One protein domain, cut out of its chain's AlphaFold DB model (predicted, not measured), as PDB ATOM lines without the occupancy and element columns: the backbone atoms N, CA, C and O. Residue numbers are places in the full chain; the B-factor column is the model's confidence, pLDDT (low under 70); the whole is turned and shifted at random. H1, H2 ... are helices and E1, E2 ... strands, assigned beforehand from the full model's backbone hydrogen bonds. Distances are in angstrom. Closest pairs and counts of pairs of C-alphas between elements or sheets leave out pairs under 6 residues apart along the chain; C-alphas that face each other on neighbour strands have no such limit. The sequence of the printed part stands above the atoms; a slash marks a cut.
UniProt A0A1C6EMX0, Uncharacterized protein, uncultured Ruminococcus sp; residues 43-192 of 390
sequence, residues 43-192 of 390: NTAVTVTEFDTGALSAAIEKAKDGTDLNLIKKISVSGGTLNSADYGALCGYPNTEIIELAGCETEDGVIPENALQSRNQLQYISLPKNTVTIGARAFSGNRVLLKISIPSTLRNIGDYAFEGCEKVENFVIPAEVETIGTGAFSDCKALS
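This is residues 43 to 192 of the 390 residues of an uncharacterized protein of uncultured Ruminococcus sp (UniProt A0A1C6EMX0). With little regular structure, the chain winds in stacked turns, a solenoid with the parallel sheet E1 E2 E3 E4 E5 along one side. H1 covers E1 and E2. The 150 printed residues, 44 in named elements, run E1 H1 E2 H2 E3 E4 E5, class mixed. The whole is compact, radius of gyration of the C-alphas 14.4 A, spanning 41 by 28 by 20 A.

E1, residues 45 to 48, begins at C-alpha (204.585, 245.375, 214.766). E2, 74 to 82, 17.3 A, bends by 103 degrees at 79; E3, 98 to 106, 18.0 A, by 83 degrees at 103. E4 is 124 to 126; E5, 147 to 149, ends at (197.845, 237.693, 230.611). H1 is 56 to 63, H2 84 to 91.

Within hydrogen-bond range are N 46 and O 74, 2.8 A, between E1 and E2; N 77 and O 100, 2.8 A, between E2 and E3; N 99 and O 124, 3.0 A, between E3 and E4; N 149 and O 125, 2.8 A, between E4 and E5. E1, H1, E2 and E2, H2, E3 are strand-helix-strand units, parallel neighbour strands with a helix between, with right-handed crossovers. H1 is on the sheet, height 8.4 A; H2 only grazes it. H1 and H2 touch, closest C-alphas Ser 57 and Ala 89, 5.3 A. In both, every O i to N i+4 pair is within range.

The farthest C-alphas, Gly 66 and Glu 178, are 44.4 A apart. The printed part has no cut; links E3 to E4 and E4 to E5 are long. Residue 43 has pLDDT under 70.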
ATOM      1  N   ASN A  43     203.365 247.277 209.626       62.62
ATOM      2  CA  ASN A  43     204.766 247.642 209.759       62.62
ATOM      3  C   ASN A  43     205.010 248.364 211.094       62.62
ATOM      4  O   ASN A  43     206.086 248.902 211.336       62.62
ATOM      5  N   THR A  44     203.982 248.409 211.946       86.62
ATOM      6  CA  THR A  44     203.982 248.890 213.320       86.62
ATOM      7  C   THR A  44     204.199 247.775 214.346       86.62
ATOM      8  O   THR A  44     204.327 248.068 215.538       86.62
ATOM      9  N   ALA A  45     204.259 246.511 213.917       91.62
ATOM     10  CA  ALA A  45     204.585 245.375 214.766       91.62
ATOM     11  C   ALA A  45     206.082 245.050 214.705       91.62
ATOM     12  O   ALA A  45     206.659 244.890 213.632       91.62
ATOM     13  N   VAL A  46     206.712 244.904 215.870       94.12
ATOM     14  CA  VAL A  46     208.109 244.478 215.998       94.12
ATOM     15  C   VAL A  46     208.171 243.174 216.775       94.12
ATOM     16  O   VAL A  46     207.598 243.064 217.856       94.12
ATOM     17  N   THR A  47     208.889 242.189 216.232       94.00
ATOM     18  CA  THR A  47     209.138 240.907 216.901       94.00
ATOM     19  C   THR A  47     210.625 240.747 217.196       94.00
ATOM     20  O   THR A  47     211.457 240.883 216.303       94.00
ATOM     21  N   VAL A  48     210.952 240.431 218.447       94.12
ATOM     22  CA  VAL A  48     212.300 240.089 218.914       94.12
ATOM     23  C   VAL A  48     212.278 238.637 219.387       94.12
ATOM     24  O   VAL A  48     211.448 238.276 220.217       94.12
ATOM     25  N   THR A  49     213.156 237.796 218.842       91.25
ATOM     26  CA  THR A  49     213.222 236.356 219.172       91.25
ATOM     27  C   THR A  49     214.455 235.966 219.981       91.25
ATOM     28  O   THR A  49     214.481 234.901 220.590       91.25
ATOM     29  N   GLU A  50     215.491 236.803 219.954       86.44
ATOM     30  CA  GLU A  50     216.749 236.608 220.670       86.44
ATOM     31  C   GLU A  50     217.363 237.980 220.975       86.44
ATOM     32  O   GLU A  50     217.360 238.872 220.121       86.44
ATOM     33  N   PHE A  51     217.882 238.152 222.188       92.31
ATOM     34  CA  PHE A  51     218.638 239.326 222.625       92.31
ATOM     35  C   PHE A  51     219.434 238.979 223.890       92.31
ATOM     36  O   PHE A  51     219.033 238.101 224.657       92.31
ATOM     37  N   ASP A  52     220.549 239.673 224.110       89.94
ATOM     38  CA  ASP A  52     221.275 239.605 225.379       89.94
ATOM     39  C   ASP A  52     220.512 240.394 226.452       89.94
ATOM     40  O   ASP A  52     219.980 241.469 226.174       89.94
ATOM     41  N   THR A  53     220.472 239.899 227.689       89.44
ATOM     42  CA  THR A  53     219.809 240.584 228.812       89.44
ATOM     43  C   THR A  53     220.296 242.029 228.969       89.44
ATOM     44  O   THR A  53     221.498 242.297 228.996       89.44
ATOM     45  N   GLY A  54     219.361 242.979 229.081       88.56
ATOM     46  CA  GLY A  54     219.632 244.419 229.111       88.56
ATOM     47  C   GLY A  54     219.801 245.078 227.736       88.56
ATOM     48  O   GLY A  54     219.995 246.295 227.670       88.56
ATOM     49  N   ALA A  55     219.754 244.314 226.640       93.25
ATOM     50  CA  ALA A  55     219.948 244.808 225.278       93.25
ATOM     51  C   ALA A  55     218.656 244.856 224.440       93.25
ATOM     52  O   ALA A  55     218.733 244.999 223.214       93.25
ATOM     53  N   LEU A  56     217.467 244.790 225.056       93.88
ATOM     54  CA  LEU A  56     216.195 244.772 224.321       93.88
ATOM     55  C   LEU A  56     216.011 246.009 223.426       93.88
ATOM     56  O   LEU A  56     215.535 245.885 222.299       93.88
ATOM     57  N   SER A  57     216.437 247.191 223.881       91.88
ATOM     58  CA  SER A  57     216.379 248.423 223.071       91.88
ATOM     59  C   SER A  57     217.116 248.276 221.735       91.88
ATOM     60  O   SER A  57     216.566 248.594 220.682       91.88
ATOM     61  N   ALA A  58     218.337 247.733 221.754       91.81
ATOM     62  CA  ALA A  58     219.135 247.501 220.552       91.81
ATOM     63  C   ALA A  58     218.521 246.415 219.654       91.81
ATOM     64  O   ALA A  58     218.567 246.525 218.425       91.81
ATOM     65  N   ALA A  59     217.918 245.384 220.252       92.38
ATOM     66  CA  ALA A  59     217.226 244.336 219.514       92.38
ATOM     67  C   ALA A  59     215.990 244.878 218.776       92.38
ATOM     68  O   ALA A  59     215.818 244.591 217.591       92.38
ATOM     69  N   ILE A  60     215.187 245.730 219.423       91.88
ATOM     70  CA  ILE A  60     214.031 246.397 218.802       91.88
ATOM     71  C   ILE A  60     214.484 247.345 217.681       91.88
ATOM     72  O   ILE A  60     213.906 247.327 216.595       91.88
ATOM     73  N   GLU A  61     215.548 248.127 217.895       90.62
ATOM     74  CA  GLU A  61     216.118 249.016 216.865       90.62
ATOM     75  C   GLU A  61     216.557 248.268 215.603       90.62
ATOM     76  O   GLU A  61     216.409 248.773 214.489       90.62
ATOM     77  N   LYS A  62     217.076 247.049 215.764       90.38
ATOM     78  CA  LYS A  62     217.433 246.178 214.642       90.38
ATOM     79  C   LYS A  62     216.197 245.550 213.991       90.38
ATOM     80  O   LYS A  62     216.156 245.431 212.770       90.38
ATOM     81  N   ALA A  63     215.215 245.141 214.793       88.19
ATOM     82  CA  ALA A  63     214.037 244.404 214.337       88.19
ATOM     83  C   ALA A  63     212.975 245.282 213.655       88.19
ATOM     84  O   ALA A  63     212.200 244.776 212.853       88.19
ATOM     85  N   LYS A  64     212.946 246.592 213.925       86.75
ATOM     86  CA  LYS A  64     211.943 247.509 213.357       86.75
ATOM     87  C   LYS A  64     212.093 247.804 211.857       86.75
ATOM     88  O   LYS A  64     211.322 248.601 211.345       86.75
ATOM     89  N   ASP A  65     213.129 247.286 211.193       85.50
ATOM     90  CA  ASP A  65     213.406 247.438 209.749       85.50
ATOM     91  C   ASP A  65     213.166 248.858 209.176       85.50
ATOM     92  O   ASP A  65     212.567 249.070 208.124       85.50
ATOM     93  N   GLY A  66     213.616 249.885 209.909       79.88
ATOM     94  CA  GLY A  66     213.482 251.287 209.495       79.88
ATOM     95  C   GLY A  66     212.179 251.994 209.898       79.88
ATOM     96  O   GLY A  66     212.112 253.214 209.746       79.88
ATOM     97  N   THR A  67     211.205 251.302 210.493       83.25
ATOM     98  CA  THR A  67     209.983 251.903 211.059       83.25
ATOM     99  C   THR A  67     210.316 252.966 212.113       83.25
ATOM    100  O   THR A  67     211.242 252.810 212.915       83.25
ATOM    101  N   ASP A  68     209.587 254.085 212.103       84.00
ATOM    102  CA  ASP A  68     209.684 255.122 213.139       84.00
ATOM    103  C   ASP A  68     209.194 254.559 214.481       84.00
ATOM    104  O   ASP A  68     208.123 253.962 214.556       84.00
ATOM    105  N   LEU A  69     209.954 254.776 215.555       82.00
ATOM    106  CA  LEU A  69     209.616 254.288 216.894       82.00
ATOM    107  C   LEU A  69     208.235 254.738 217.372       82.00
ATOM    108  O   LEU A  69     207.561 254.004 218.088       82.00
ATOM    109  N   ASN A  70     207.797 255.927 216.955       85.62
ATOM    110  CA  ASN A  70     206.488 256.467 217.310       85.62
ATOM    111  C   ASN A  70     205.343 255.799 216.545       85.62
ATOM    112  O   ASN A  70     204.183 256.016 216.884       85.62
ATOM    113  N   LEU A  71     205.637 255.024 215.506       88.62
ATOM    114  CA  LEU A  71     204.627 254.273 214.775       88.62
ATOM    115  C   LEU A  71     204.465 252.859 215.316       88.62
ATOM    116  O   LEU A  71     203.464 252.247 214.981       88.62
ATOM    117  N   ILE A  72     205.383 252.354 216.150       92.56
ATOM    118  CA  ILE A  72     205.307 250.995 216.700       92.56
ATOM    119  C   ILE A  72     204.095 250.880 217.635       92.56
ATOM    120  O   ILE A  72     204.033 251.540 218.674       92.56
ATOM    121  N   LYS A  73     203.152 250.005 217.275       95.25
ATOM    122  CA  LYS A  73     201.933 249.702 218.041       95.25
ATOM    123  C   LYS A  73     202.008 248.358 218.749       95.25
ATOM    124  O   LYS A  73     201.352 248.181 219.774       95.25
ATOM    125  N   LYS A  74     202.811 247.419 218.249       96.19
ATOM    126  CA  LYS A  74     202.945 246.085 218.836       96.19
ATOM    127  C   LYS A  74     204.410 245.713 219.015       96.19
ATOM    128  O   LYS A  74     205.205 245.855 218.092       96.19
ATOM    129  N   ILE A  75     204.748 245.207 220.196       96.31
ATOM    130  CA  ILE A  75     206.053 244.609 220.482       96.31
ATOM    131  C   ILE A  75     205.819 243.192 220.986       96.31
ATOM    132  O   ILE A  75     205.146 243.000 221.995       96.31
ATOM    133  N   SER A  76     206.406 242.214 220.308       96.69
ATOM    134  CA  SER A  76     206.407 240.816 220.728       96.69
ATOM    135  C   SER A  76     207.835 240.390 221.026       96.69
ATOM    136  O   SER A  76     208.710 240.485 220.167       96.69
ATOM    137  N   VAL A  77     208.077 239.931 222.247       95.94
ATOM    138  CA  VAL A  77     209.372 239.435 222.704       95.94
ATOM    139  C   VAL A  77     209.229 237.958 223.037       95.94
ATOM    140  O   VAL A  77     208.393 237.538 223.836       95.94
ATOM    141  N   SER A  78     210.061 237.159 222.392       91.50
ATOM    142  CA  SER A  78     210.223 235.738 222.653       91.50
ATOM    143  C   SER A  78     211.705 235.453 222.853       91.50
ATOM    144  O   SER A  78     212.540 236.154 222.286       91.50
ATOM    145  N   GLY A  79     212.026 234.471 223.693       86.62
ATOM    146  CA  GLY A  79     213.405 234.189 224.085       86.62
ATOM    147  C   GLY A  79     214.026 235.283 224.963       86.62
ATOM    148  O   GLY A  79     213.474 236.367 225.128       86.62
ATOM    149  N   GLY A  80     215.179 234.978 225.556       93.00
ATOM    150  CA  GLY A  80     215.910 235.901 226.426       93.00
ATOM    151  C   GLY A  80     215.290 236.109 227.816       93.00
ATOM    152  O   GLY A  80     214.190 235.643 228.128       93.00
ATOM    153  N   THR A  81     216.039 236.828 228.651       96.69
ATOM    154  CA  THR A  81     215.657 237.189 230.020       96.69
ATOM    155  C   THR A  81     215.664 238.707 230.143       96.69
ATOM    156  O   THR A  81     216.704 239.332 229.933       96.69
ATOM    157  N   LEU A  82     214.511 239.286 230.472       97.25
ATOM    158  CA  LEU A  82     214.332 240.717 230.700       97.25
ATOM    159  C   LEU A  82     214.875 241.117 232.068       97.25
ATOM    160  O   LEU A  82     214.540 240.485 233.066       97.25
ATOM    161  N   ASN A  83     215.625 242.209 232.138       95.75
ATOM    162  CA  ASN A  83     215.948 242.872 233.400       95.75
ATOM    163  C   ASN A  83     215.288 244.257 233.496       95.75
ATOM    164  O   ASN A  83     214.536 244.688 232.620       95.75
ATOM    165  N   SER A  84     215.601 244.996 234.560       95.06
ATOM    166  CA  SER A  84     215.070 246.347 234.780       95.06
ATOM    167  C   SER A  84     215.358 247.331 233.632       95.06
ATOM    168  O   SER A  84     214.501 248.147 233.285       95.06
ATOM    169  N   ALA A  85     216.522 247.228 232.980       95.31
ATOM    170  CA  ALA A  85     216.854 248.072 231.835       95.31
ATOM    171  C   ALA A  85     215.981 247.756 230.610       95.31
ATOM    172  O   ALA A  85     215.606 248.677 229.884       95.31
ATOM    173  N   ASP A  86     215.599 246.491 230.409       97.31
ATOM    174  CA  ASP A  86     214.724 246.083 229.306       97.31
ATOM    175  C   ASP A  86     213.286 246.598 229.488       97.31
ATOM    176  O   ASP A  86     212.688 247.107 228.537       97.31
ATOM    177  N   TYR A  87     212.740 246.583 230.709       96.38
ATOM    178  CA  TYR A  87     211.458 247.250 230.991       96.38
ATOM    179  C   TYR A  87     211.546 248.769 230.786       96.38
ATOM    180  O   TYR A  87     210.649 249.379 230.198       96.38
ATOM    181  N   GLY A  88     212.669 249.376 231.186       94.38
ATOM    182  CA  GLY A  88     212.968 250.774 230.876       94.38
ATOM    183  C   GLY A  88     213.009 251.051 229.368       94.38
ATOM    184  O   GLY A  88     212.513 252.084 228.917       94.38
ATOM    185  N   ALA A  89     213.531 250.116 228.568       93.44
ATOM    186  CA  ALA A  89     213.533 250.219 227.112       93.44
ATOM    187  C   ALA A  89     212.113 250.191 226.532       93.44
ATOM    188  O   ALA A  89     211.798 251.021 225.680       93.44
ATOM    189  N   LEU A  90     211.229 249.315 227.027       94.94
ATOM    190  CA  LEU A  90     209.827 249.251 226.589       94.94
ATOM    191  C   LEU A  90     209.084 250.586 226.789       94.94
ATOM    192  O   LEU A  90     208.219 250.951 225.986       94.94
ATOM    193  N   CYS A  91     209.458 251.367 227.809       91.88
ATOM    194  CA  CYS A  91     208.913 252.708 228.020       91.88
ATOM    195  C   CYS A  91     209.248 253.690 226.879       91.88
ATOM    196  O   CYS A  91     208.478 254.623 226.638       91.88
ATOM    197  N   GLY A  92     210.333 253.456 226.136       90.75
ATOM    198  CA  GLY A  92     210.780 254.272 225.002       90.75
ATOM    199  C   GLY A  92     209.866 254.247 223.771       90.75
ATOM    200  O   GLY A  92     210.064 255.052 222.865       90.75
ATOM    201  N   TYR A  93     208.845 253.384 223.744       91.31
ATOM    202  CA  TYR A  93     207.941 253.210 222.599       91.31
ATOM    203  C   TYR A  93     206.506 253.641 222.951       91.31
ATOM    204  O   TYR A  93     205.638 252.791 223.099       91.31
ATOM    205  N   PRO A  94     206.213 254.935 223.179       87.69
ATOM    206  CA  PRO A  94     205.017 255.413 223.899       87.69
ATOM    207  C   PRO A  94     203.657 255.077 223.267       87.69
ATOM    208  O   PRO A  94     202.645 255.127 223.967       87.69
ATOM    209  N   ASN A  95     203.630 254.734 221.978       92.56
ATOM    210  CA  ASN A  95     202.406 254.425 221.237       92.56
ATOM    211  C   ASN A  95     202.102 252.923 221.166       92.56
ATOM    212  O   ASN A  95     201.191 252.528 220.441       92.56
ATOM    213  N   THR A  96     202.827 252.089 221.920       95.44
ATOM    214  CA  THR A  96     202.537 250.657 221.969       95.44
ATOM    215  C   THR A  96     201.177 250.391 222.601       95.44
ATOM    216  O   THR A  96     200.890 250.789 223.732       95.44
ATOM    217  N   GLU A  97     200.349 249.688 221.840       97.25
ATOM    218  CA  GLU A  97     199.026 249.207 222.214       97.25
ATOM    219  C   GLU A  97     199.095 247.771 222.748       97.25
ATOM    220  O   GLU A  97     198.315 247.397 223.624       97.25
ATOM    221  N   ILE A  98     200.050 246.976 222.259       97.44
ATOM    222  CA  ILE A  98     200.197 245.549 222.567       97.44
ATOM    223  C   ILE A  98     201.655 245.253 222.928       97.44
ATOM    224  O   ILE A  98     202.567 245.576 222.163       97.44
ATOM    225  N   ILE A  99     201.872 244.605 224.073       97.88
ATOM    226  CA  ILE A  99     203.180 244.078 224.481       97.88
ATOM    227  C   ILE A  99     203.035 242.586 224.808       97.88
ATOM    228  O   ILE A  99     202.310 242.206 225.718       97.88
ATOM    229  N   GLU A 100     203.726 241.715 224.084       98.12
ATOM    230  CA  GLU A 100     203.675 240.266 224.296       98.12
ATOM    231  C   GLU A 100     205.011 239.763 224.845       98.12
ATOM    232  O   GLU A 100     205.990 239.747 224.107       98.12
ATOM    233  N   LEU A 101     205.057 239.345 226.116       97.56
ATOM    234  CA  LEU A 101     206.280 238.865 226.783       97.56
ATOM    235  C   LEU A 101     206.189 237.404 227.249       97.56
ATOM    236  O   LEU A 101     207.159 236.869 227.772       97.56
ATOM    237  N   ALA A 102     205.060 236.720 227.048       95.75
ATOM    238  CA  ALA A 102     204.888 235.324 227.481       95.75
ATOM    239  C   ALA A 102     205.943 234.351 226.913       95.75
ATOM    240  O   ALA A 102     206.193 233.296 227.495       95.75
ATOM    241  N   GLY A 103     206.574 234.701 225.788       94.75
ATOM    242  CA  GLY A 103     207.637 233.912 225.168       94.75
ATOM    243  C   GLY A 103     209.026 234.085 225.793       94.75
ATOM    244  O   GLY A 103     209.943 233.378 225.375       94.75
ATOM    245  N   CYS A 104     209.214 235.004 226.743       95.25
ATOM    246  CA  CYS A 104     210.499 235.267 227.395       95.25
ATOM    247  C   CYS A 104     210.442 235.014 228.910       95.25
ATOM    248  O   CYS A 104     209.418 234.607 229.469       95.25
ATOM    249  N   GLU A 105     211.575 235.228 229.573       96.88
ATOM    250  CA  GLU A 105     211.708 235.190 231.031       96.88
ATOM    251  C   GLU A 105     212.018 236.590 231.570       96.88
ATOM    252  O   GLU A 105     212.366 237.500 230.818       96.88
ATOM    253  N   THR A 106     211.883 236.778 232.878       97.56
ATOM    254  CA  THR A 106     212.310 237.981 233.595       97.56
ATOM    255  C   THR A 106     213.277 237.602 234.708       97.56
ATOM    256  O   THR A 106     213.115 236.559 235.348       97.56
ATOM    257  N   GLU A 107     214.295 238.429 234.914       96.69
ATOM    258  CA  GLU A 107     215.315 238.256 235.944       96.69
ATOM    259  C   GLU A 107     214.647 238.172 237.321       96.69
ATOM    260  O   GLU A 107     213.702 238.912 237.618       96.69
ATOM    261  N   ASP A 108     215.076 237.189 238.113       95.94
ATOM    262  CA  ASP A 108     214.536 236.859 239.438       95.94
ATOM    263  C   ASP A 108     213.010 236.629 239.498       95.94
ATOM    264  O   ASP A 108     212.419 236.593 240.576       95.94
ATOM    265  N   GLY A 109     212.340 236.464 238.352       97.75
ATOM    266  CA  GLY A 109     210.880 236.376 238.292       97.75
ATOM    267  C   GLY A 109     210.170 237.697 238.628       97.75
ATOM    268  O   GLY A 109     208.984 237.679 238.960       97.75
ATOM    269  N   VAL A 110     210.851 238.845 238.554       98.31
ATOM    270  CA  VAL A 110     210.307 240.145 238.973       98.31
ATOM    271  C   VAL A 110     209.990 241.048 237.778       98.31
ATOM    272  O   VAL A 110     210.857 241.326 236.952       98.31
ATOM    273  N   ILE A 111     208.761 241.576 237.726       98.50
ATOM    274  CA  ILE A 111     208.466 242.822 237.003       98.50
ATOM    275  C   ILE A 111     208.852 243.981 237.934       98.50
ATOM    276  O   ILE A 111     208.310 244.050 239.040       98.50
ATOM    277  N   PRO A 112     209.774 244.879 237.557       98.31
ATOM    278  CA  PRO A 112     210.296 245.895 238.464       98.31
ATOM    279  C   PRO A 112     209.268 246.981 238.809       98.31
ATOM    280  O   PRO A 112     208.225 247.132 238.168       98.31
ATOM    281  N   GLU A 113     209.586 247.772 239.834       98.38
ATOM    282  CA  GLU A 113     208.801 248.950 240.201       98.38
ATOM    283  C   GLU A 113     208.673 249.919 239.013       98.38
ATOM    284  O   GLU A 113     209.650 250.184 238.312       98.38
ATOM    285  N   ASN A 114     207.472 250.464 238.802       97.69
ATOM    286  CA  ASN A 114     207.161 251.423 237.731       97.69
ATOM    287  C   ASN A 114     207.451 250.923 236.292       97.69
ATOM    288  O   ASN A 114     207.466 251.741 235.372       97.69
ATOM    289  N   ALA A 115     207.656 249.611 236.078       97.31
ATOM    290  CA  ALA A 115     208.117 249.018 234.814       97.31
ATOM    291  C   ALA A 115     207.422 249.552 233.551       97.31
ATOM    292  O   ALA A 115     208.075 249.838 232.552       97.31
ATOM    293  N   LEU A 116     206.094 249.645 233.592       97.81
ATOM    294  CA  LEU A 116     205.220 250.056 232.497       97.81
ATOM    295  C   LEU A 116     204.087 250.942 233.041       97.81
ATOM    296  O   LEU A 116     202.914 250.750 232.713       97.81
ATOM    297  N   GLN A 117     204.446 251.911 233.886       97.62
ATOM    298  CA  GLN A 117     203.515 252.882 234.463       97.62
ATOM    299  C   GLN A 117     203.034 253.906 233.410       97.62
ATOM    300  O   GLN A 117     203.802 254.363 232.563       97.62
ATOM    301  N   SER A 118     201.771 254.334 233.503       97.31
ATOM    302  CA  SER A 118     201.175 255.470 232.774       97.31
ATOM    303  C   SER A 118     201.293 255.388 231.247       97.31
ATOM    304  O   SER A 118     201.481 256.385 230.540       97.31
ATOM    305  N   ARG A 119     201.150 254.179 230.710       95.94
ATOM    306  CA  ARG A 119     201.116 253.869 229.283       95.94
ATOM    307  C   ARG A 119     199.736 254.200 228.722       95.94
ATOM    308  O   ARG A 119     198.804 253.403 228.765       95.94
ATOM    309  N   ASN A 120     199.614 255.395 228.147       92.75
ATOM    310  CA  ASN A 120     198.340 255.943 227.664       92.75
ATOM    311  C   ASN A 120     197.704 255.192 226.482       92.75
ATOM    312  O   ASN A 120     196.571 255.509 226.126       92.75
ATOM    313  N   GLN A 121     198.427 254.278 225.830       95.81
ATOM    314  CA  GLN A 121     197.943 253.514 224.673       95.81
ATOM    315  C   GLN A 121     197.912 252.002 224.913       95.81
ATOM    316  O   GLN A 121     197.281 251.302 224.127       95.81
ATOM    317  N   LEU A 122     198.533 251.500 225.988       97.19
ATOM    318  CA  LEU A 122     198.669 250.065 226.232       97.19
ATOM    319  C   LEU A 122     197.302 249.448 226.543       97.19
ATOM    320  O   LEU A 122     196.705 249.747 227.572       97.19
ATOM    321  N   GLN A 123     196.832 248.584 225.649       97.12
ATOM    322  CA  GLN A 123     195.551 247.881 225.722       97.12
ATOM    323  C   GLN A 123     195.719 246.423 226.150       97.12
ATOM    324  O   GLN A 123     194.837 245.880 226.818       97.12
ATOM    325  N   TYR A 124     196.845 245.796 225.803       96.81
ATOM    326  CA  TYR A 124     197.133 244.410 226.153       96.81
ATOM    327  C   TYR A 124     198.587 244.208 226.557       96.81
ATOM    328  O   TYR A 124     199.500 244.699 225.887       96.81
ATOM    329  N   ILE A 125     198.791 243.407 227.603       96.94
ATOM    330  CA  ILE A 125     200.106 242.862 227.922       96.94
ATOM    331  C   ILE A 125     200.054 241.383 228.303       96.94
ATOM    332  O   ILE A 125     199.192 240.979 229.080       96.94
ATOM    333  N   SER A 126     200.996 240.576 227.810       97.19
ATOM    334  CA  SER A 126     201.308 239.272 228.410       97.19
ATOM    335  C   SER A 126     202.616 239.332 229.182       97.19
ATOM    336  O   SER A 126     203.589 239.898 228.690       97.19
ATOM    337  N   LEU A 127     202.629 238.791 230.403       97.50
ATOM    338  CA  LEU A 127     203.821 238.784 231.249       97.50
ATOM    339  C   LEU A 127     204.731 237.584 230.935       97.50
ATOM    340  O   LEU A 127     204.230 236.553 230.478       97.50
ATOM    341  N   PRO A 128     206.045 237.689 231.203       97.81
ATOM    342  CA  PRO A 128     206.987 236.575 231.111       97.81
ATOM    343  C   PRO A 128     206.528 235.340 231.886       97.81
ATOM    344  O   PRO A 128     206.007 235.433 232.996       97.81
ATOM    345  N   LYS A 129     206.765 234.153 231.325       94.81
ATOM    346  CA  LYS A 129     206.240 232.881 231.861       94.81
ATOM    347  C   LYS A 129     206.709 232.539 233.284       94.81
ATOM    348  O   LYS A 129     206.074 231.727 233.941       94.81
ATOM    349  N   ASN A 130     207.828 233.113 233.738       97.25
ATOM    350  CA  ASN A 130     208.409 232.882 235.064       97.25
ATOM    351  C   ASN A 130     208.140 234.033 236.050       97.25
ATOM    352  O   ASN A 130     208.813 234.115 237.076       97.25
ATOM    353  N   THR A 131     207.215 234.956 235.756       98.38
ATOM    354  CA  THR A 131     206.900 236.051 236.680       98.38
ATOM    355  C   THR A 131     206.310 235.510 237.983       98.38
ATOM    356  O   THR A 131     205.251 234.887 237.993       98.38
ATOM    357  N   VAL A 132     206.992 235.794 239.089       98.19
ATOM    358  CA  VAL A 132     206.601 235.486 240.471       98.19
ATOM    359  C   VAL A 132     206.107 236.740 241.192       98.19
ATOM    360  O   VAL A 132     205.188 236.660 242.005       98.19
ATOM    361  N   THR A 133     206.663 237.910 240.868       98.44
ATOM    362  CA  THR A 133     206.349 239.170 241.552       98.44
ATOM    363  C   THR A 133     206.098 240.292 240.556       98.44
ATOM    364  O   THR A 133     206.900 240.525 239.650       98.44
ATOM    365  N   ILE A 134     205.015 241.039 240.766       98.62
ATOM    366  CA  ILE A 134     204.770 242.323 240.107       98.62
ATOM    367  C   ILE A 134     205.136 243.433 241.088       98.62
ATOM    368  O   ILE A 134     204.556 243.522 242.166       98.62
ATOM    369  N   GLY A 135     206.110 244.268 240.732       98.69
ATOM    370  CA  GLY A 135     206.587 245.367 241.564       98.69
ATOM    371  C   GLY A 135     205.551 246.473 241.770       98.69
ATOM    372  O   GLY A 135     204.558 246.582 241.044       98.69
ATOM    373  N   ALA A 136     205.800 247.328 242.763       98.81
ATOM    374  CA  ALA A 136     204.909 248.442 243.054       98.81
ATOM    375  C   ALA A 136     204.751 249.360 241.827       98.81
ATOM    376  O   ALA A 136     205.701 249.607 241.080       98.81
ATOM    377  N   ARG A 137     203.523 249.836 241.589       98.69
ATOM    378  CA  ARG A 137     203.157 250.718 240.463       98.69
ATOM    379  C   ARG A 137     203.536 250.211 239.064       98.69
ATOM    380  O   ARG A 137     203.481 250.998 238.121       98.69
ATOM    381  N   ALA A 138     203.889 248.933 238.893       98.62
ATOM    382  CA  ALA A 138     204.401 248.402 237.627       98.62
ATOM    383  C   ALA A 138     203.490 248.696 236.422       98.62
ATOM    384  O   ALA A 138     203.997 248.950 235.334       98.62
ATOM    385  N   PHE A 139     202.170 248.728 236.625       98.50
ATOM    386  CA  PHE A 139     201.153 249.029 235.614       98.50
ATOM    387  C   PHE A 139     200.210 250.175 236.025       98.50
ATOM    388  O   PHE A 139     199.164 250.364 235.404       98.50
ATOM    389  N   SER A 140     200.566 250.958 237.053       98.56
ATOM    390  CA  SER A 140     199.731 252.063 237.550       98.56
ATOM    391  C   SER A 140     199.483 253.100 236.449       98.56
ATOM    392  O   SER A 140     200.381 253.452 235.687       98.56
ATOM    393  N   GLY A 141     198.260 253.606 236.338       98.12
ATOM    394  CA  GLY A 141     197.864 254.639 235.388       98.12
ATOM    395  C   GLY A 141     197.664 254.154 233.949       98.12
ATOM    396  O   GLY A 141     197.518 254.988 233.053       98.12
ATOM    397  N   ASN A 142     197.626 252.844 233.689       97.69
ATOM    398  CA  ASN A 142     197.327 252.297 232.360       97.69
ATOM    399  C   ASN A 142     195.817 252.330 232.077       97.69
ATOM    400  O   ASN A 142     195.130 251.313 232.021       97.69
ATOM    401  N   ARG A 143     195.281 253.540 231.888       97.06
ATOM    402  CA  ARG A 143     193.833 253.824 231.839       97.06
ATOM    403  C   ARG A 143     193.074 253.150 230.697       97.06
ATOM    404  O   ARG A 143     191.850 253.106 230.733       97.06
ATOM    405  N   VAL A 144     193.776 252.692 229.662       96.75
ATOM    406  CA  VAL A 144     193.177 252.010 228.505       96.75
ATOM    407  C   VAL A 144     193.519 250.524 228.434       96.75
ATOM    408  O   VAL A 144     193.118 249.881 227.468       96.75
ATOM    409  N   LEU A 145     194.205 249.982 229.448       96.38
ATOM    410  CA  LEU A 145     194.504 248.558 229.538       96.38
ATOM    411  C   LEU A 145     193.193 247.784 229.635       96.38
ATOM    412  O   LEU A 145     192.411 248.006 230.554       96.38
ATOM    413  N   LEU A 146     192.953 246.909 228.665       94.44
ATOM    414  CA  LEU A 146     191.757 246.075 228.580       94.44
ATOM    415  C   LEU A 146     192.003 244.719 229.233       94.44
ATOM    416  O   LEU A 146     191.130 244.164 229.896       94.44
ATOM    417  N   LYS A 147     193.207 244.173 229.031       91.88
ATOM    418  CA  LYS A 147     193.535 242.805 229.416       91.88
ATOM    419  C   LYS A 147     195.011 242.652 229.751       91.88
ATOM    420  O   LYS A 147     195.884 243.224 229.100       91.88
ATOM    421  N   ILE A 148     195.270 241.789 230.720       94.06
ATOM    422  CA  ILE A 148     196.598 241.289 231.042       94.06
ATOM    423  C   ILE A 148     196.586 239.757 231.060       94.06
ATOM    424  O   ILE A 148     195.650 239.146 231.569       94.06
ATOM    425  N   SER A 149     197.609 239.131 230.484       93.75
ATOM    426  CA  SER A 149     197.845 237.693 230.611       93.75
ATOM    427  C   SER A 149     198.836 237.458 231.744       93.75
ATOM    428  O   SER A 149     200.018 237.788 231.617       93.75
ATOM    429  N   ILE A 150     198.336 236.911 232.852       92.31
ATOM    430  CA  ILE A 150     199.095 236.628 234.072       92.31
ATOM    431  C   ILE A 150     199.527 235.150 234.074       92.31
ATOM    432  O   ILE A 150     198.673 234.289 233.859       92.31
ATOM    433  N   PRO A 151     200.804 234.818 234.333       93.56
ATOM    434  CA  PRO A 151     201.242 233.433 234.464       93.56
ATOM    435  C   PRO A 151     200.804 232.836 235.808       93.56
ATOM    436  O   PRO A 151     200.742 233.525 236.828       93.56
ATOM    437  N   SER A 152     200.587 231.521 235.836       92.44
ATOM    438  CA  SER A 152     200.242 230.765 237.053       92.44
ATOM    439  C   SER A 152     201.349 230.762 238.123       92.44
ATOM    440  O   SER A 152     201.117 230.399 239.280       92.44
ATOM    441  N   THR A 153     202.559 231.199 237.766       95.56
ATOM    442  CA  THR A 153     203.700 231.360 238.676       95.56
ATOM    443  C   THR A 153     203.603 232.597 239.566       95.56
ATOM    444  O   THR A 153     204.376 232.700 240.516       95.56
ATOM    445  N   LEU A 154     202.679 233.530 239.301       96.69
ATOM    446  CA  LEU A 154     202.553 234.752 240.095       96.69
ATOM    447  C   LEU A 154     202.222 234.414 241.559       96.69
ATOM    448  O   LEU A 154     201.335 233.606 241.829       96.69
ATOM    449  N   ARG A 155     202.945 235.036 242.493       95.81
ATOM    450  CA  ARG A 155     202.761 234.905 243.948       95.81
ATOM    451  C   ARG A 155     202.505 236.243 244.633       95.81
ATOM    452  O   ARG A 155     201.752 236.283 245.599       95.81
ATOM    453  N   ASN A 156     203.096 237.332 244.135       97.31
ATOM    454  CA  ASN A 156     203.066 238.630 244.814       97.31
ATOM    455  C   ASN A 156     202.666 239.767 243.867       97.31
ATOM    456  O   ASN A 156     203.229 239.909 242.777       97.31
ATOM    457  N   ILE A 157     201.744 240.619 244.314       97.88
ATOM    458  CA  ILE A 157     201.339 241.849 243.624       97.88
ATOM    459  C   ILE A 157     201.690 243.035 244.519       97.88
ATOM    460  O   ILE A 157     201.177 243.143 245.624       97.88
ATOM    461  N   GLY A 158     202.563 243.923 244.052       98.50
ATOM    462  CA  GLY A 158     203.054 245.061 244.824       98.50
ATOM    463  C   GLY A 158     202.052 246.208 244.974       98.50
ATOM    464  O   GLY A 158     201.010 246.263 244.318       98.50
ATOM    465  N   ASP A 159     202.414 247.167 245.825       98.81
ATOM    466  CA  ASP A 159     201.587 248.339 246.112       98.81
ATOM    467  C   ASP A 159     201.252 249.126 244.841       98.81
ATOM    468  O   ASP A 159     202.124 249.441 244.026       98.81
ATOM    469  N   TYR A 160     199.979 249.482 244.681       98.75
ATOM    470  CA  TYR A 160     199.461 250.253 243.553       98.75
ATOM    471  C   TYR A 160     199.778 249.635 242.180       98.75
ATOM    472  O   TYR A 160     199.767 250.353 241.182       98.75
ATOM    473  N   ALA A 161     200.090 248.334 242.091       98.62
ATOM    474  CA  ALA A 161     200.572 247.696 240.860       98.62
ATOM    475  C   ALA A 161     199.683 247.964 239.636       98.62
ATOM    476  O   ALA A 161     200.218 248.202 238.558       98.62
ATOM    477  N   PHE A 162     198.361 247.989 239.811       98.12
ATOM    478  CA  PHE A 162     197.356 248.235 238.774       98.12
ATOM    479  C   PHE A 162     196.473 249.456 239.067       98.12
ATOM    480  O   PHE A 162     195.430 249.615 238.435       98.12
ATOM    481  N   GLU A 163     196.879 250.339 239.984       98.44
ATOM    482  CA  GLU A 163     196.107 251.538 240.331       98.44
ATOM    483  C   GLU A 163     195.714 252.324 239.067       98.44
ATOM    484  O   GLU A 163     196.557 252.621 238.228       98.44
ATOM    485  N   GLY A 164     194.441 252.682 238.910       97.88
ATOM    486  CA  GLY A 164     193.963 253.488 237.785       97.88
ATOM    487  C   GLY A 164     193.947 252.764 236.433       97.88
ATOM    488  O   GLY A 164     193.876 253.424 235.391       97.88
ATOM    489  N   CYS A 165     193.986 251.428 236.411       97.12
ATOM    490  CA  CYS A 165     193.692 250.629 235.219       97.12
ATOM    491  C   CYS A 165     192.178 250.611 234.934       97.12
ATOM    492  O   CYS A 165     191.491 249.608 235.109       97.12
ATOM    493  N   GLU A 166     191.638 251.755 234.505       96.38
ATOM    494  CA  GLU A 166     190.191 252.025 234.470       96.38
ATOM    495  C   GLU A 166     189.368 251.095 233.557       96.38
ATOM    496  O   GLU A 166     188.152 251.036 233.729       96.38
ATOM    497  N   LYS A 167     189.992 250.396 232.597       95.75
ATOM    498  CA  LYS A 167     189.312 249.555 231.594       95.75
ATOM    499  C   LYS A 167     189.570 248.049 231.707       95.75
ATOM    500  O   LYS A 167     189.104 247.301 230.852       95.75
ATOM    501  N   VAL A 168     190.284 247.591 232.733       92.25
ATOM    502  CA  VAL A 168     190.507 246.152 232.912       92.25
ATOM    503  C   VAL A 168     189.219 245.512 233.422       92.25
ATOM    504  O   VAL A 168     188.806 245.783 234.546       92.25
ATOM    505  N   GLU A 169     188.586 244.675 232.599       86.81
ATOM    506  CA  GLU A 169     187.289 244.056 232.925       86.81
ATOM    507  C   GLU A 169     187.421 242.720 233.661       86.81
ATOM    508  O   GLU A 169     186.724 242.475 234.649       86.81
ATOM    509  N   ASN A 170     188.327 241.868 233.178       74.88
ATOM    510  CA  ASN A 170     188.472 240.474 233.596       74.88
ATOM    511  C   ASN A 170     189.893 240.220 234.114       74.88
ATOM    512  O   ASN A 170     190.700 239.563 233.453       74.88
ATOM    513  N   PHE A 171     190.221 240.776 235.283       82.44
ATOM    514  CA  PHE A 171     191.469 240.446 235.970       82.44
ATOM    515  C   PHE A 171     191.263 239.200 236.831       82.44
ATOM    516  O   PHE A 171     190.658 239.262 237.899       82.44
ATOM    517  N   VAL A 172     191.790 238.066 236.381       79.44
ATOM    518  CA  VAL A 172     191.823 236.839 237.180       79.44
ATOM    519  C   VAL A 172     193.111 236.837 237.995       79.44
ATOM    520  O   VAL A 172     194.198 236.727 237.427       79.44
ATOM    521  N   ILE A 173     193.004 236.949 239.322       81.81
ATOM    522  CA  ILE A 173     194.151 236.684 240.195       81.81
ATOM    523  C   ILE A 173     194.357 235.162 240.267       81.81
ATOM    524  O   ILE A 173     193.409 234.450 240.610       81.81
ATOM    525  N   PRO A 174     195.563 234.644 239.970       85.31
ATOM    526  CA  PRO A 174     195.865 233.227 240.151       85.31
ATOM    527  C   PRO A 174     195.623 232.764 241.592       85.31
ATOM    528  O   PRO A 174     195.912 233.492 242.540       85.31
ATOM    529  N   ALA A 175     195.144 231.528 241.759       83.94
ATOM    530  CA  ALA A 175     194.830 230.949 243.072       83.94
ATOM    531  C   ALA A 175     196.036 230.910 244.030       83.94
ATOM    532  O   ALA A 175     195.866 230.957 245.244       83.94
ATOM    533  N   GLU A 176     197.239 230.859 243.462       88.38
ATOM    534  CA  GLU A 176     198.512 230.783 244.173       88.38
ATOM    535  C   GLU A 176     199.041 232.144 244.653       88.38
ATOM    536  O   GLU A 176     200.112 232.199 245.248       88.38
ATOM    537  N   VAL A 177     198.356 233.257 244.370       92.19
ATOM    538  CA  VAL A 177     198.793 234.568 244.866       92.19
ATOM    539  C   VAL A 177     198.659 234.614 246.387       92.19
ATOM    540  O   VAL A 177     197.578 234.427 246.939       92.19
ATOM    541  N   GLU A 178     199.782 234.881 247.048       92.06
ATOM    542  CA  GLU A 178     199.935 234.894 248.502       92.06
ATOM    543  C   GLU A 178     199.774 236.308 249.063       92.06
ATOM    544  O   GLU A 178     199.194 236.495 250.133       92.06
ATOM    545  N   THR A 179     200.285 237.314 248.342       93.44
ATOM    546  CA  THR A 179     200.279 238.709 248.799       93.44
ATOM    547  C   THR A 179     199.775 239.670 247.729       93.44
ATOM    548  O   THR A 179     200.108 239.575 246.543       93.44
ATOM    549  N   ILE A 180     198.968 240.631 248.175       95.62
ATOM    550  CA  ILE A 180     198.492 241.769 247.393       95.62
ATOM    551  C   ILE A 180     198.897 243.027 248.162       95.62
ATOM    552  O   ILE A 180     198.861 243.028 249.389       95.62
ATOM    553  N   GLY A 181     199.332 244.066 247.456       97.81
ATOM    554  CA  GLY A 181     199.814 245.312 248.041       97.81
ATOM    555  C   GLY A 181     198.723 246.358 248.263       97.81
ATOM    556  O   GLY A 181     197.613 246.285 247.729       97.81
ATOM    557  N   THR A 182     199.084 247.390 249.021       98.50
ATOM    558  CA  THR A 182     198.246 248.566 249.290       98.50
ATOM    559  C   THR A 182     197.803 249.214 247.984       98.50
ATOM    560  O   THR A 182     198.632 249.495 247.119       98.50
ATOM    561  N   GLY A 183     196.503 249.462 247.822       98.25
ATOM    562  CA  GLY A 183     195.957 250.129 246.637       98.25
ATOM    563  C   GLY A 183     196.176 249.395 245.309       98.25
ATOM    564  O   GLY A 183     196.033 250.027 244.262       98.25
ATOM    565  N   ALA A 184     196.544 248.105 245.316       97.81
ATOM    566  CA  ALA A 184     196.980 247.380 244.119       97.81
ATOM    567  C   ALA A 184     196.007 247.485 242.936       97.81
ATOM    568  O   ALA A 184     196.469 247.576 241.804       97.81
ATOM    569  N   PHE A 185     194.698 247.534 243.187       97.25
ATOM    570  CA  PHE A 185     193.643 247.659 242.179       97.25
ATOM    571  C   PHE A 185     192.759 248.900 242.392       97.25
ATOM    572  O   PHE A 185     191.644 248.963 241.877       97.25
ATOM    573  N   SER A 186     193.231 249.902 243.141       97.88
ATOM    574  CA  SER A 186     192.477 251.141 243.359       97.88
ATOM    575  C   SER A 186     192.131 251.811 242.023       97.88
ATOM    576  O   SER A 186     192.960 251.867 241.119       97.88
ATOM    577  N   ASP A 187     190.921 252.354 241.883       97.31
ATOM    578  CA  ASP A 187     190.418 253.008 240.664       97.31
ATOM    579  C   ASP A 187     190.338 252.088 239.407       97.31
ATOM    580  O   ASP A 187     190.205 252.579 238.278       97.31
ATOM    581  N   CYS A 188     190.332 250.754 239.565       95.88
ATOM    582  CA  CYS A 188     190.031 249.781 238.497       95.88
ATOM    583  C   CYS A 188     188.520 249.704 238.199       95.88
ATOM    584  O   CYS A 188     187.818 248.750 238.539       95.88
ATOM    585  N   LYS A 189     187.996 250.746 237.552       94.81
ATOM    586  CA  LYS A 189     186.549 250.998 237.397       94.81
ATOM    587  C   LYS A 189     185.781 250.002 236.533       94.81
ATOM    588  O   LYS A 189     184.563 249.952 236.671       94.81
ATOM    589  N   ALA A 190     186.436 249.266 235.642       92.94
ATOM    590  CA  ALA A 190     185.769 248.272 234.802       92.94
ATOM    591  C   ALA A 190     185.819 246.849 235.376       92.94
ATOM    592  O   ALA A 190     185.190 245.960 234.809       92.94
ATOM    593  N   LEU A 191     186.530 246.632 236.490       88.94
ATOM    594  CA  LEU A 191     186.712 245.301 237.061       88.94
ATOM    595  C   LEU A 191     185.350 244.735 237.484       88.94
ATOM    596  O   LEU A 191     184.719 245.274 238.390       88.94
ATOM    597  N   SER A 192     184.885 243.695 236.786       75.69
ATOM    598  CA  SER A 192     183.481 243.251 236.827       75.69
ATOM    599  C   SER A 192     183.196 242.157 237.862       75.69
ATOM    600  O   SER A 192     182.074 242.051 238.351       75.69
TER     601      SER A 192